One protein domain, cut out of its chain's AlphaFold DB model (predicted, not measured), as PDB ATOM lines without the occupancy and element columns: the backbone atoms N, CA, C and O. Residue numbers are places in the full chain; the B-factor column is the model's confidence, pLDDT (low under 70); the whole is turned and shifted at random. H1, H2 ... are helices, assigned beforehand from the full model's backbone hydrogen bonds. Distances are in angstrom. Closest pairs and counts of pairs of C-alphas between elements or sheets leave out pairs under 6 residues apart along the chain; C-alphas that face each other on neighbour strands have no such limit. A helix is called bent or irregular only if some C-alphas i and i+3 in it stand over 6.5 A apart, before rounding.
ATOM      1  N   GLU A 310      11.232  22.628 131.159       86.06
ATOM      2  CA  GLU A 310      12.386  21.818 130.755       86.06
ATOM      3  C   GLU A 310      11.979  20.415 130.312       86.06
ATOM      4  O   GLU A 310      12.444  19.931 129.279       86.06
ATOM      5  N   LEU A 311      11.043  19.775 131.020       89.38
ATOM      6  CA  LEU A 311      10.526  18.472 130.608       89.38
ATOM      7  C   LEU A 311       9.829  18.545 129.242       89.38
ATOM      8  O   LEU A 311      10.027  17.667 128.403       89.38
ATOM      9  N   GLY A 312       9.058  19.608 128.991       91.38
ATOM     10  CA  GLY A 312       8.451  19.862 127.683       91.38
ATOM     11  C   GLY A 312       9.495  20.024 126.575       91.38
ATOM     12  O   GLY A 312       9.351  19.438 125.501       91.38
ATOM     13  N   ARG A 313      10.582  20.755 126.847       89.94
ATOM     14  CA  ARG A 313      11.700  20.944 125.911       89.94
ATOM     15  C   ARG A 313      12.414  19.627 125.602       89.94
ATOM     16  O   ARG A 313      12.649  19.316 124.436       89.94
ATOM     17  N   LEU A 314      12.720  18.831 126.627       91.88
ATOM     18  CA  LEU A 314      13.344  17.514 126.466       91.88
ATOM     19  C   LEU A 314      12.452  16.560 125.670       91.88
ATOM     20  O   LEU A 314      12.938  15.871 124.773       91.88
ATOM     21  N   TYR A 315      11.151  16.554 125.954       94.25
ATOM     22  CA  TYR A 315      10.184  15.738 125.226       94.25
ATOM     23  C   TYR A 315      10.119  16.114 123.741       94.25
ATOM     24  O   TYR A 315      10.154  15.235 122.876       94.25
ATOM     25  N   PHE A 316      10.073  17.415 123.435       95.06
ATOM     26  CA  PHE A 316      10.093  17.902 122.057       95.06
ATOM     27  C   PHE A 316      11.376  17.483 121.330       95.06
ATOM     28  O   PHE A 316      11.301  16.912 120.244       95.06
ATOM     29  N   ASN A 317      12.541  17.679 121.953       94.38
ATOM     30  CA  ASN A 317      13.830  17.300 121.370       94.38
ATOM     31  C   ASN A 317      13.921  15.794 121.095       94.38
ATOM     32  O   ASN A 317      14.360  15.383 120.022       94.38
ATOM     33  N   LEU A 318      13.469  14.968 122.040       95.06
ATOM     34  CA  LEU A 318      13.466  13.515 121.889       95.06
ATOM     35  C   LEU A 318      12.525  13.067 120.764       95.06
ATOM     36  O   LEU A 318      12.872  12.174 119.989       95.06
ATOM     37  N   THR A 319      11.358  13.701 120.650       94.38
ATOM     38  CA  THR A 319      10.388  13.425 119.580       94.38
ATOM     39  C   THR A 319      10.960  13.822 118.220       94.38
ATOM     40  O   THR A 319      10.994  12.998 117.310       94.38
ATOM     41  N   ALA A 320      11.535  15.021 118.107       94.75
ATOM     42  CA  ALA A 320      12.188  15.483 116.884       94.75
ATOM     43  C   ALA A 320      13.348  14.561 116.457       94.75
ATOM     44  O   ALA A 320      13.503  14.248 115.275       94.75
ATOM     45  N   GLN A 321      14.143  14.066 117.413       95.06
ATOM     46  CA  GLN A 321      15.219  13.110 117.136       95.06
ATOM     47  C   GLN A 321      14.677  11.757 116.649       95.06
ATOM     48  O   GLN A 321      15.215  11.179 115.699       95.06
ATOM     49  N   ARG A 322      13.605  11.251 117.272       94.88
ATOM     50  CA  ARG A 322      12.905  10.030 116.845       94.88
ATOM     51  C   ARG A 322      12.355  10.158 115.425       94.88
ATOM     52  O   ARG A 322      12.583   9.256 114.617       94.88
ATOM     53  N   ASP A 323      11.701  11.270 115.113       94.00
ATOM     54  CA  ASP A 323      11.113  11.529 113.795       94.00
ATOM     55  C   ASP A 323      12.192  11.661 112.715       94.00
ATOM     56  O   ASP A 323      12.066  11.087 111.629       94.00
ATOM     57  N   SER A 324      13.307  12.326 113.030       94.38
ATOM     58  CA  SER A 324      14.477  12.400 112.150       94.38
ATOM     59  C   SER A 324      15.059  11.011 111.864       94.38
ATOM     60  O   SER A 324      15.297  10.653 110.709       94.38
ATOM     61  N   GLN A 325      15.197  10.160 112.889       93.25
ATOM     62  CA  GLN A 325      15.689   8.794 112.707       93.25
ATOM     63  C   GLN A 325      14.724   7.935 111.870       93.25
ATOM     64  O   GLN A 325      15.175   7.162 111.019       93.25
ATOM     65  N   ALA A 326      13.412   8.054 112.089       92.50
ATOM     66  CA  ALA A 326      12.403   7.360 111.292       92.50
ATOM     67  C   ALA A 326      12.448   7.811 109.823       92.50
ATOM     68  O   ALA A 326      12.495   6.974 108.918       92.50
ATOM     69  N   THR A 327      12.546   9.120 109.593       92.56
ATOM     70  CA  THR A 327      12.662   9.714 108.255       92.56
ATOM     71  C   THR A 327      13.939   9.260 107.549       92.56
ATOM     72  O   THR A 327      13.889   8.860 106.386       92.56
ATOM     73  N   ALA A 328      15.078   9.213 108.246       90.12
ATOM     74  CA  ALA A 328      16.337   8.722 107.687       90.12
ATOM     75  C   ALA A 328      16.259   7.237 107.289       90.12
ATOM     76  O   ALA A 328      16.770   6.843 106.237       90.12
ATOM     77  N   ARG A 329      15.582   6.400 108.090       90.62
ATOM     78  CA  ARG A 329      15.350   4.981 107.762       90.62
ATOM     79  C   ARG A 329      14.451   4.812 106.538       90.62
ATOM     80  O   ARG A 329      14.752   3.977 105.681       90.62
ATOM     81  N   LEU A 330      13.381   5.601 106.446       93.19
ATOM     82  CA  LEU A 330      12.494   5.618 105.282       93.19
ATOM     83  C   LEU A 330      13.249   6.063 104.028       93.19
ATOM     84  O   LEU A 330      13.205   5.366 103.018       93.19
ATOM     85  N   SER A 331      14.014   7.152 104.122       89.81
ATOM     86  CA  SER A 331      14.841   7.661 103.026       89.81
ATOM     87  C   SER A 331      15.851   6.612 102.547       89.81
ATOM     88  O   SER A 331      15.872   6.278 101.366       89.81
ATOM     89  N   ARG A 332      16.592   5.969 103.465       88.94
ATOM     90  CA  ARG A 332      17.525   4.883 103.118       88.94
ATOM     91  C   ARG A 332      16.825   3.735 102.389       88.94
ATOM     92  O   ARG A 332      17.363   3.216 101.414       88.94
ATOM     93  N   SER A 333      15.638   3.343 102.849       91.81
ATOM     94  CA  SER A 333      14.854   2.270 102.223       91.81
ATOM     95  C   SER A 333      14.385   2.664 100.818       91.81
ATOM     96  O   SER A 333      14.524   1.877  99.884       91.81
ATOM     97  N   ALA A 334      13.914   3.903 100.642       89.75
ATOM     98  CA  ALA A 334      13.522   4.444  99.343       89.75
ATOM     99  C   ALA A 334      14.708   4.520  98.367       89.75
ATOM    100  O   ALA A 334      14.575   4.120  97.212       89.75
ATOM    101  N   THR A 335      15.891   4.950  98.823       86.69
ATOM    102  CA  THR A 335      17.109   4.963  97.999       86.69
ATOM    103  C   THR A 335      17.518   3.554  97.570       86.69
ATOM    104  O   THR A 335      17.908   3.355  96.421       86.69
ATOM    105  N   VAL A 336      17.421   2.560  98.461       87.69
ATOM    106  CA  VAL A 336      17.700   1.156  98.114       87.69
ATOM    107  C   VAL A 336      16.717   0.654  97.057       87.69
ATOM    108  O   VAL A 336      17.148   0.067  96.067       87.69
ATOM    109  N   LEU A 337      15.420   0.935  97.216       89.06
ATOM    110  CA  LEU A 337      14.403   0.551  96.237       89.06
ATOM    111  C   LEU A 337      14.644   1.215  94.875       89.06
ATOM    112  O   LEU A 337      14.605   0.539  93.852       89.06
ATOM    113  N   ALA A 338      14.965   2.511  94.850       87.62
ATOM    114  CA  ALA A 338      15.291   3.226  93.620       87.62
ATOM    115  C   ALA A 338      16.513   2.620  92.906       87.62
ATOM    116  O   ALA A 338      16.477   2.422  91.692       87.62
ATOM    117  N   LYS A 339      17.568   2.255  93.652       86.56
ATOM    118  CA  LYS A 339      18.749   1.565  93.099       86.56
ATOM    119  C   LYS A 339      18.387   0.201  92.504       86.56
ATOM    120  O   LYS A 339      18.849  -0.125  91.415       86.56
ATOM    121  N   LEU A 340      17.530  -0.575  93.169       89.00
ATOM    122  CA  LEU A 340      17.038  -1.843  92.618       89.00
ATOM    123  C   LEU A 340      16.236  -1.618  91.328       89.00
ATOM    124  O   LEU A 340      16.475  -2.306  90.338       89.00
ATOM    125  N   SER A 341      15.352  -0.620  91.291       89.31
ATOM    126  CA  SER A 341      14.558  -0.298  90.097       89.31
ATOM    127  C   SER A 341      15.421   0.088  88.893       89.31
ATOM    128  O   SER A 341      15.172  -0.404  87.796       89.31
ATOM    129  N   VAL A 342      16.462   0.910  89.085       86.94
ATOM    130  CA  VAL A 342      17.401   1.293  88.008       86.94
ATOM    131  C   VAL A 342      18.129   0.073  87.431       86.94
ATOM    132  O   VAL A 342      18.402   0.035  86.233       86.94
ATOM    133  N   PHE A 343      18.399  -0.945  88.253       88.00
ATOM    134  CA  PHE A 343      19.042  -2.181  87.807       88.00
ATOM    135  C   PHE A 343      18.083  -3.131  87.079       88.00
ATOM    136  O   PHE A 343      18.399  -3.622  85.996       88.00
ATOM    137  N   PHE A 344      16.915  -3.396  87.671       89.38
ATOM    138  CA  PHE A 344      16.010  -4.450  87.211       89.38
ATOM    139  C   PHE A 344      15.071  -4.017  86.085       89.38
ATOM    140  O   PHE A 344      14.745  -4.844  85.240       89.38
ATOM    141  N   LEU A 345      14.654  -2.749  86.019       91.81
ATOM    142  CA  LEU A 345      13.680  -2.300  85.017       91.81
ATOM    143  C   LEU A 345      14.162  -2.528  83.566       91.81
ATOM    144  O   LEU A 345      13.394  -3.094  82.786       91.81
ATOM    145  N   PRO A 346      15.420  -2.215  83.190       91.81
ATOM    146  CA  PRO A 346      15.931  -2.514  81.848       91.81
ATOM    147  C   PRO A 346      16.028  -4.017  81.554       91.81
ATOM    148  O   PRO A 346      15.784  -4.447  80.429       91.81
ATOM    149  N   ILE A 347      16.357  -4.825  82.568       91.19
ATOM    150  CA  ILE A 347      16.457  -6.286  82.447       91.19
ATOM    151  C   ILE A 347      15.070  -6.893  82.221       91.19
ATOM    152  O   ILE A 347      14.905  -7.746  81.346       91.19
ATOM    153  N   THR A 348      14.061  -6.430  82.964       93.00
ATOM    154  CA  THR A 348      12.662  -6.835  82.783       93.00
ATOM    155  C   THR A 348      12.153  -6.427  81.405       93.00
ATOM    156  O   THR A 348      11.536  -7.242  80.727       93.00
ATOM    157  N   PHE A 349      12.458  -5.206  80.949       92.44
ATOM    158  CA  PHE A 349      12.087  -4.747  79.609       92.44
ATOM    159  C   PHE A 349      12.731  -5.601  78.510       92.44
ATOM    160  O   PHE A 349      12.044  -6.044  77.594       92.44
ATOM    161  N   MET A 350      14.027  -5.905  78.634       91.19
ATOM    162  CA  MET A 350      14.709  -6.804  77.704       91.19
ATOM    163  C   MET A 350      14.075  -8.193  77.703       91.19
ATOM    164  O   MET A 350      13.762  -8.726  76.643       91.19
ATOM    165  N   THR A 351      13.836  -8.764  78.883       90.06
ATOM    166  CA  THR A 351      13.233 -10.097  79.000       90.06
ATOM    167  C   THR A 351      11.836 -10.116  78.381       90.06
ATOM    168  O   THR A 351      11.499 -11.053  77.665       90.06
ATOM    169  N   SER A 352      11.055  -9.049  78.576       89.38
ATOM    170  CA  SER A 352       9.754  -8.878  77.930       89.38
ATOM    171  C   SER A 352       9.872  -8.807  76.409       89.38
ATOM    172  O   SER A 352       9.045  -9.407  75.739       89.38
ATOM    173  N   TYR A 353      10.875  -8.114  75.862       87.44
ATOM    174  CA  TYR A 353      11.092  -8.005  74.414       87.44
ATOM    175  C   TYR A 353      11.358  -9.370  73.766       87.44
ATOM    176  O   TYR A 353      10.740  -9.699  72.758       87.44
ATOM    177  N   PHE A 354      12.200 -10.204  74.384       83.25
ATOM    178  CA  PHE A 354      12.442 -11.576  73.916       83.25
ATOM    179  C   PHE A 354      11.261 -12.529  74.160       83.25
ATOM    180  O   PHE A 354      11.242 -13.618  73.596       83.25
ATOM    181  N   SER A 355      10.285 -12.135  74.985       83.56
ATOM    182  CA  SER A 355       9.051 -12.893  75.220       83.56
ATOM    183  C   SER A 355       7.937 -12.558  74.216       83.56
ATOM    184  O   SER A 355       6.854 -13.133  74.314       83.56
ATOM    185  N   VAL A 356       8.152 -11.616  73.288       82.38
ATOM    186  CA  VAL A 356       7.154 -11.235  72.276       82.38
ATOM    187  C   VAL A 356       7.177 -12.218  71.101       82.38
ATOM    188  O   VAL A 356       8.167 -12.330  70.384       82.38
ATOM    189  N   GLU A 357       6.051 -12.885  70.854       70.75
ATOM    190  CA  GLU A 357       5.878 -13.864  69.773       70.75
ATOM    191  C   GLU A 357       5.363 -13.196  68.484       70.75
ATOM    192  O   GLU A 357       4.220 -13.385  68.071       70.75
ATOM    193  N   ILE A 358       6.193 -12.364  67.845       72.56
ATOM    194  CA  ILE A 358       5.893 -11.837  66.501       72.56
ATOM    195  C   ILE A 358       6.411 -12.838  65.449       72.56
ATOM    196  O   ILE A 358       7.605 -13.138  65.470       72.56
ATOM    197  N   PRO A 359       5.567 -13.325  64.513       64.06
ATOM    198  CA  PRO A 359       5.907 -14.403  63.573       64.06
ATOM    199  C   PRO A 359       7.213 -14.204  62.783       64.06
ATOM    200  O   PRO A 359       7.950 -15.166  62.599       64.06
ATOM    201  N   ASP A 360       7.543 -12.966  62.398       63.62
ATOM    202  CA  ASP A 360       8.753 -12.631  61.622       63.62
ATOM    203  C   ASP A 360      10.037 -12.491  62.470       63.62
ATOM    204  O   ASP A 360      11.139 -12.372  61.939       63.62
ATOM    205  N   LEU A 361       9.916 -12.468  63.801       61.22
ATOM    206  CA  LEU A 361      11.034 -12.274  64.736       61.22
ATOM    207  C   LEU A 361      11.473 -13.588  65.403       61.22
ATOM    208  O   LEU A 361      12.637 -13.740  65.775       61.22
ATOM    209  N   VAL A 362      10.556 -14.551  65.531       60.06
ATOM    210  CA  VAL A 362      10.776 -15.835  66.223       60.06
ATOM    211  C   VAL A 362      11.822 -16.708  65.516       60.06
ATOM    212  O   VAL A 362      12.558 -17.433  66.182       60.06
ATOM    213  N   GLU A 363      11.961 -16.597  64.192       62.44
ATOM    214  CA  GLU A 363      12.910 -17.402  63.407       62.44
ATOM    215  C   GLU A 363      14.384 -16.983  63.616       62.44
ATOM    216  O   GLU A 363      15.304 -17.762  63.361       62.44
ATOM    217  N   HIS A 364      14.630 -15.777  64.150       64.38
ATOM    218  CA  HIS A 364      15.971 -15.209  64.315       64.38
ATOM    219  C   HIS A 364      16.497 -15.184  65.760       64.38
ATOM    220  O   HIS A 364      17.683 -14.914  65.950       64.38
ATOM    221  N   TYR A 365      15.694 -15.480  66.788       71.94
ATOM    222  CA  TYR A 365      16.166 -15.448  68.179       71.94
ATOM    223  C   TYR A 365      16.732 -16.795  68.644       71.94
ATOM    224  O   TYR A 365      16.081 -17.830  68.625       71.94
ATOM    225  N   THR A 366      17.980 -16.784  69.118       78.56
ATOM    226  CA  THR A 366      18.683 -17.964  69.651       78.56
ATOM    227  C   THR A 366      18.914 -17.785  71.155       78.56
ATOM    228  O   THR A 366      19.252 -16.674  71.573       78.56
ATOM    229  N   PRO A 367      18.878 -18.855  71.978       79.06
ATOM    230  CA  PRO A 367      19.174 -18.774  73.415       79.06
ATOM    231  C   PRO A 367      20.513 -18.095  73.749       79.06
ATOM    232  O   PRO A 367      20.643 -17.417  74.764       79.06
ATOM    233  N   LYS A 368      21.517 -18.227  72.871       84.50
ATOM    234  CA  LYS A 368      22.816 -17.550  73.013       84.50
ATOM    235  C   LYS A 368      22.703 -16.023  72.923       84.50
ATOM    236  O   LYS A 368      23.408 -15.333  73.649       84.50
ATOM    237  N   MET A 369      21.819 -15.496  72.073       85.25
ATOM    238  CA  MET A 369      21.627 -14.049  71.914       85.25
ATOM    239  C   MET A 369      20.989 -13.426  73.154       85.25
ATOM    240  O   MET A 369      21.435 -12.369  73.588       85.25
ATOM    241  N   TYR A 370      20.034 -14.122  73.780       87.44
ATOM    242  CA  TYR A 370      19.434 -13.692  75.045       87.44
ATOM    243  C   TYR A 370      20.493 -13.478  76.136       87.44
ATOM    244  O   TYR A 370      20.572 -12.399  76.717       87.44
ATOM    245  N   TRP A 371      21.366 -14.465  76.374       89.94
ATOM    246  CA  TRP A 371      22.400 -14.369  77.412       89.94
ATOM    247  C   TRP A 371      23.474 -13.310  77.116       89.94
ATOM    248  O   TRP A 371      23.989 -12.679  78.044       89.94
ATOM    249  N   VAL A 372      23.788 -13.071  75.838       90.75
ATOM    250  CA  VAL A 372      24.689 -11.981  75.426       90.75
ATOM    251  C   VAL A 372      24.036 -10.620  75.681       90.75
ATOM    252  O   VAL A 372      24.640  -9.776  76.343       90.75
ATOM    253  N   CYS A 373      22.791 -10.415  75.242       89.75
ATOM    254  CA  CYS A 373      22.037  -9.185  75.506       89.75
ATOM    255  C   CYS A 373      21.835  -8.949  77.010       89.75
ATOM    256  O   CYS A 373      21.987  -7.820  77.472       89.75
ATOM    257  N   PHE A 374      21.569 -10.005  77.784       92.00
ATOM    258  CA  PHE A 374      21.495  -9.957  79.244       92.00
ATOM    259  C   PHE A 374      22.797  -9.456  79.858       92.00
ATOM    260  O   PHE A 374      22.771  -8.522  80.652       92.00
ATOM    261  N   SER A 375      23.933 -10.029  79.460       92.06
ATOM    262  CA  SER A 375      25.241  -9.650  80.001       92.06
ATOM    263  C   SER A 375      25.588  -8.190  79.691       92.06
ATOM    264  O   SER A 375      26.068  -7.472  80.566       92.06
ATOM    265  N   VAL A 376      25.293  -7.728  78.469       93.62
ATOM    266  CA  VAL A 376      25.513  -6.332  78.059       93.62
ATOM    267  C   VAL A 376      24.615  -5.378  78.847       93.62
ATOM    268  O   VAL A 376      25.107  -4.403  79.411       93.62
ATOM    269  N   ILE A 377      23.311  -5.658  78.935       92.56
ATOM    270  CA  ILE A 377      22.352  -4.777  79.617       92.56
ATOM    271  C   ILE A 377      22.582  -4.774  81.127       92.56
ATOM    272  O   ILE A 377      22.616  -3.703  81.721       92.56
ATOM    273  N   ALA A 378      22.818  -5.929  81.750       90.44
ATOM    274  CA  ALA A 378      23.159  -6.004  83.169       90.44
ATOM    275  C   ALA A 378      24.479  -5.275  83.476       90.44
ATOM    276  O   ALA A 378      24.562  -4.563  84.476       90.44
ATOM    277  N   GLY A 379      25.486  -5.391  82.602       91.88
ATOM    278  CA  GLY A 379      26.752  -4.665  82.724       91.88
ATOM    279  C   GLY A 379      26.579  -3.147  82.620       91.88
ATOM    280  O   GLY A 379      27.082  -2.412  83.468       91.88
ATOM    281  N   ILE A 380      25.811  -2.670  81.634       90.56
ATOM    282  CA  ILE A 380      25.499  -1.241  81.474       90.56
ATOM    283  C   ILE A 380      24.683  -0.726  82.665       90.56
ATOM    284  O   ILE A 380      25.005   0.333  83.198       90.56
ATOM    285  N   SER A 381      23.679  -1.474  83.133       91.12
ATOM    286  CA  SER A 381      22.895  -1.130  84.327       91.12
ATOM    287  C   SER A 381      23.750  -1.086  85.598       91.12
ATOM    288  O   SER A 381      23.534  -0.250  86.470       91.12
ATOM    289  N   PHE A 382      24.754  -1.955  85.722       89.00
ATOM    290  CA  PHE A 382      25.680  -1.931  86.854       89.00
ATOM    291  C   PHE A 382      26.616  -0.712  86.813       89.00
ATOM    292  O   PHE A 382      26.812  -0.039  87.825       89.00
ATOM    293  N   ILE A 383      27.156  -0.381  85.635       88.31
ATOM    294  CA  ILE A 383      27.987   0.817  85.441       88.31
ATOM    295  C   ILE A 383      27.161   2.086  85.674       88.31
ATOM    296  O   ILE A 383      27.632   3.026  86.320       88.31
ATOM    297  N   SER A 384      25.912   2.109  85.200       85.12
ATOM    298  CA  SER A 384      25.020   3.250  85.381       85.12
ATOM    299  C   SER A 384      24.696   3.480  86.858       85.12
ATOM    300  O   SER A 384      24.717   4.627  87.289       85.12
ATOM    301  N   LEU A 385      24.520   2.436  87.680       85.19
ATOM    302  CA  LEU A 385      24.358   2.585  89.134       85.19
ATOM    303  C   LEU A 385      25.532   3.307  89.802       85.19
ATOM    304  O   LEU A 385      25.312   4.136  90.692       85.19
ATOM    305  N   PHE A 386      26.765   2.994  89.395       83.19
ATOM    306  CA  PHE A 386      27.959   3.653  89.925       83.19
ATOM    307  C   PHE A 386      28.015   5.117  89.486       83.19
ATOM    308  O   PHE A 386      28.234   6.005  90.310       83.19
ATOM    309  N   PHE A 387      27.743   5.370  88.203       84.62
ATOM    310  CA  PHE A 387      27.710   6.720  87.655       84.62
ATOM    311  C   PHE A 387      26.621   7.575  88.311       84.62
ATOM    312  O   PHE A 387      26.917   8.663  88.788       84.62
ATOM    313  N   PHE A 388      25.389   7.071  88.421       79.31
ATOM    314  CA  PHE A 388      24.281   7.787  89.052       79.31
ATOM    315  C   PHE A 388      24.502   7.999  90.552       79.31
ATOM    316  O   PHE A 388      24.208   9.084  91.043       79.31
ATOM    317  N   SER A 389      25.066   7.024  91.276       78.38
ATOM    318  CA  SER A 389      25.384   7.206  92.703       78.38
ATOM    319  C   SER A 389      26.399   8.334  92.907       78.38
ATOM    320  O   SER A 389      26.167   9.224  93.718       78.38
ATOM    321  N   ARG A 390      27.474   8.347  92.112       81.50
ATOM    322  CA  ARG A 390      28.516   9.379  92.186       81.50
ATOM    323  C   ARG A 390      28.047  10.736  91.654       81.50
ATOM    324  O   ARG A 390      28.440  11.773  92.174       81.50
ATOM    325  N   MET A 391      27.197  10.744  90.631       80.88
ATOM    326  CA  MET A 391      26.609  11.965  90.079       80.88
ATOM    327  C   MET A 391      25.688  12.646  91.093       80.88
ATOM    328  O   MET A 391      25.720  13.865  91.195       80.88
ATOM    329  N   ILE A 392      24.895  11.884  91.855       77.62
ATOM    330  CA  ILE A 392      24.011  12.434  92.893       77.62
ATOM    331  C   ILE A 392      24.820  13.079  94.025       77.62
ATOM    332  O   ILE A 392      24.447  14.158  94.473       77.62
ATOM    333  N   GLU A 393      25.932  12.469  94.447       78.31
ATOM    334  CA  GLU A 393      26.844  13.060  95.443       78.31
ATOM    335  C   GLU A 393      27.415  14.396  94.950       78.31
ATOM    336  O   GLU A 393      27.253  15.417  95.611       78.31
ATOM    337  N   ILE A 394      27.965  14.429  93.731       81.69
ATOM    338  CA  ILE A 394      28.515  15.661  93.141       81.69
ATOM    339  C   ILE A 394      27.432  16.737  92.984       81.69
ATOM    340  O   ILE A 394      27.675  17.911  93.252       81.69
ATOM    341  N   LEU A 395      26.230  16.357  92.542       78.50
ATOM    342  CA  LEU A 395      25.118  17.293  92.390       78.50
ATOM    343  C   LEU A 395      24.682  17.863  93.750       78.50
ATOM    344  O   LEU A 395      24.374  19.050  93.832       78.50
ATOM    345  N   SER A 396      24.677  17.032  94.798       79.00
ATOM    346  CA  SER A 396      24.380  17.440  96.174       79.00
ATOM    347  C   SER A 396      25.407  18.449  96.686       79.00
ATOM    348  O   SER A 396      25.013  19.518  97.146       79.00
ATOM    349  N   ASP A 397      26.703  18.167  96.522       85.94
ATOM    350  CA  ASP A 397      27.791  19.060  96.946       85.94
ATOM    351  C   ASP A 397      27.725  20.419  96.226       85.94
ATOM    352  O   ASP A 397      27.916  21.480  96.825       85.94
ATOM    353  N   VAL A 398      27.407  20.408  94.925       85.75
ATOM    354  CA  VAL A 398      27.225  21.635  94.135       85.75
ATOM    355  C   VAL A 398      26.000  22.416  94.613       85.75
ATOM    356  O   VAL A 398      26.093  23.628  94.805       85.75
ATOM    357  N   LEU A 399      24.863  21.752  94.834       82.62
ATOM    358  CA  LEU A 399      23.649  22.392  95.351       82.62
ATOM    359  C   LEU A 399      23.880  23.024  96.725       82.62
ATOM    360  O   LEU A 399      23.430  24.146  96.963       82.62
ATOM    361  N   GLU A 400      24.614  22.349  97.605       84.81
ATOM    362  CA  GLU A 400      24.948  22.850  98.935       84.81
ATOM    363  C   GLU A 400      25.867  24.082  98.858       84.81
ATOM    364  O   GLU A 400      25.576  25.117  99.465       84.81
ATOM    365  N   ALA A 401      26.906  24.048  98.016       85.06
ATOM    366  CA  ALA A 401      27.770  25.205  97.765       85.06
ATOM    367  C   ALA A 401      26.993  26.415  97.201       85.06
ATOM    368  O   ALA A 401      27.226  27.569  97.590       85.06
ATOM    369  N   TRP A 402      26.028  26.165  96.313       83.56
ATOM    370  CA  TRP A 402      25.146  27.197  95.767       83.56
ATOM    371  C   TRP A 402      24.190  27.753  96.826       83.56
ATOM    372  O   TRP A 402      24.021  28.972  96.907       83.56
ATOM    373  N   ALA A 403      23.625  26.900  97.684       80.38
ATOM    374  CA  ALA A 403      22.762  27.309  98.791       80.38
ATOM    375  C   ALA A 403      23.510  28.203  99.793       80.38
ATOM    376  O   ALA A 403      23.013  29.275 100.146       80.38
ATOM    377  N   TYR A 404      24.742  27.843 100.175       80.38
ATOM    378  CA  TYR A 404      25.591  28.691 101.019       80.38
ATOM    379  C   TYR A 404      25.862  30.058 100.385       80.38
ATOM    380  O   TYR A 404      25.785  31.097 101.053       80.38
ATOM    381  N   THR A 405      26.139  30.081  99.082       82.88
ATOM    382  CA  THR A 405      26.394  31.325  98.347       82.88
ATOM    383  C   THR A 405      25.137  32.199  98.275       82.88
ATOM    384  O   THR A 405      25.216  33.405  98.524       82.88
ATOM    385  N   ALA A 406      23.966  31.602  98.034       79.50
ATOM    386  CA  ALA A 406      22.681  32.297  97.998       79.50
ATOM    387  C   ALA A 406      22.299  32.876  99.369       79.50
ATOM    388  O   ALA A 406      21.985  34.062  99.460       79.50
ATOM    389  N   VAL A 407      22.416  32.096 100.450       74.75
ATOM    390  CA  VAL A 407      22.160  32.561 101.827       74.75
ATOM    391  C   VAL A 407      23.089  33.721 102.193       74.75
ATOM    392  O   VAL A 407      22.644  34.723 102.756       74.75
ATOM    393  N   ARG A 408      24.373  33.645 101.817       73.69
ATOM    394  CA  ARG A 408      25.347  34.727 102.035       73.69
ATOM    395  C   ARG A 408      25.035  35.979 101.210       73.69
ATOM    396  O   ARG A 408      25.364  37.086 101.641       73.69
ATOM    397  N   SER A 409      24.445  35.825 100.028       75.12
ATOM    398  CA  SER A 409      24.033  36.947  99.181       75.12
ATOM    399  C   SER A 409      22.749  37.602  99.704       75.12
ATOM    400  O   SER A 409      22.679  38.825  99.781       75.12
ATOM    401  N   ILE A 410      21.785  36.808 100.180       72.44
ATOM    402  CA  ILE A 410      20.551  37.294 100.819       72.44
ATOM    403  C   ILE A 410      20.866  38.005 102.143       72.44
ATOM    404  O   ILE A 410      20.359  39.098 102.372       72.44
ATOM    405  N   ARG A 411      21.769  37.468 102.980       60.56
ATOM    406  CA  ARG A 411      22.244  38.156 104.203       60.56
ATOM    407  C   ARG A 411      22.874  39.517 103.910       60.56
ATOM    408  O   ARG A 411      22.683  40.451 104.680       60.56
ATOM    409  N   ARG A 412      23.605  39.638 102.797       62.94
ATOM    410  CA  ARG A 412      24.182  40.915 102.350       62.94
ATOM    411  C   ARG A 412      23.129  41.882 101.805       62.94
ATOM    412  O   ARG A 412      23.309  43.083 101.946       62.94
ATOM    413  N   PHE A 413      22.042  41.374 101.227       64.88
ATOM    414  CA  PHE A 413      20.974  42.189 100.645       64.88
ATOM    415  C   PHE A 413      19.918  42.640 101.673       64.88
ATOM    416  O   PHE A 413      19.380  43.734 101.552       64.88
ATOM    417  N   VAL A 414      19.647  41.836 102.711       65.00
ATOM    418  CA  VAL A 414      18.620  42.105 103.746       65.00
ATOM    419  C   VAL A 414      19.150  42.951 104.920       65.00
ATOM    420  O   VAL A 414      18.386  43.347 105.791       65.00
ATOM    421  N   GLY A 415      20.437  43.311 104.944       57.66
ATOM    422  CA  GLY A 415      20.936  44.349 105.857       57.66
ATOM    423  C   GLY A 415      20.802  44.038 107.355       57.66
ATOM    424  O   GLY A 415      20.760  44.960 108.164       57.66
TER     425      GLY A 415
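Overview. This is residues 310 to 415 of the 425 residues of a protein of Colletotrichum fioriniae PJ7 (UniProt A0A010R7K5). Two long helices, H1 then H2, make a V, meeting near the loop of residues 355 to 366 and spreading toward their free ends. The 106-residue printed part is all helix. It is extended, with a C-alpha radius of gyration of 24.1 A and spans of 76, 38 and 21 A.

Arrangement. H1, residues 310 to 354, was assigned as one helix by its hydrogen bonds but is bent, C-alphas 343 and 346 being 6.7 A apart. Arm H1a, residues 310 to 343, touches H2, residues 367 to 413, with residues 339 to 343 alone; the closest C-alphas, of Phe 343 and Ser 381, are 5.3 A apart. They run opposite ways at a steep tilt of 36 degrees, only just. Arm H1b, residues 346 to 354, forms a hairpin with H2. Every O i to N i+4 pair in H1a, H1b and H2 is within hydrogen-bond range.

Along the chain. H1a, 49.6 A long, begins at (12.386, 21.818, 130.755); H2, 66.8 A, ends at (20.974, 42.189, 100.645).

Size, cuts and confidence. The link H1 to H2 is long. Residues 359 to 364 and 411 to 415 have pLDDT under 70.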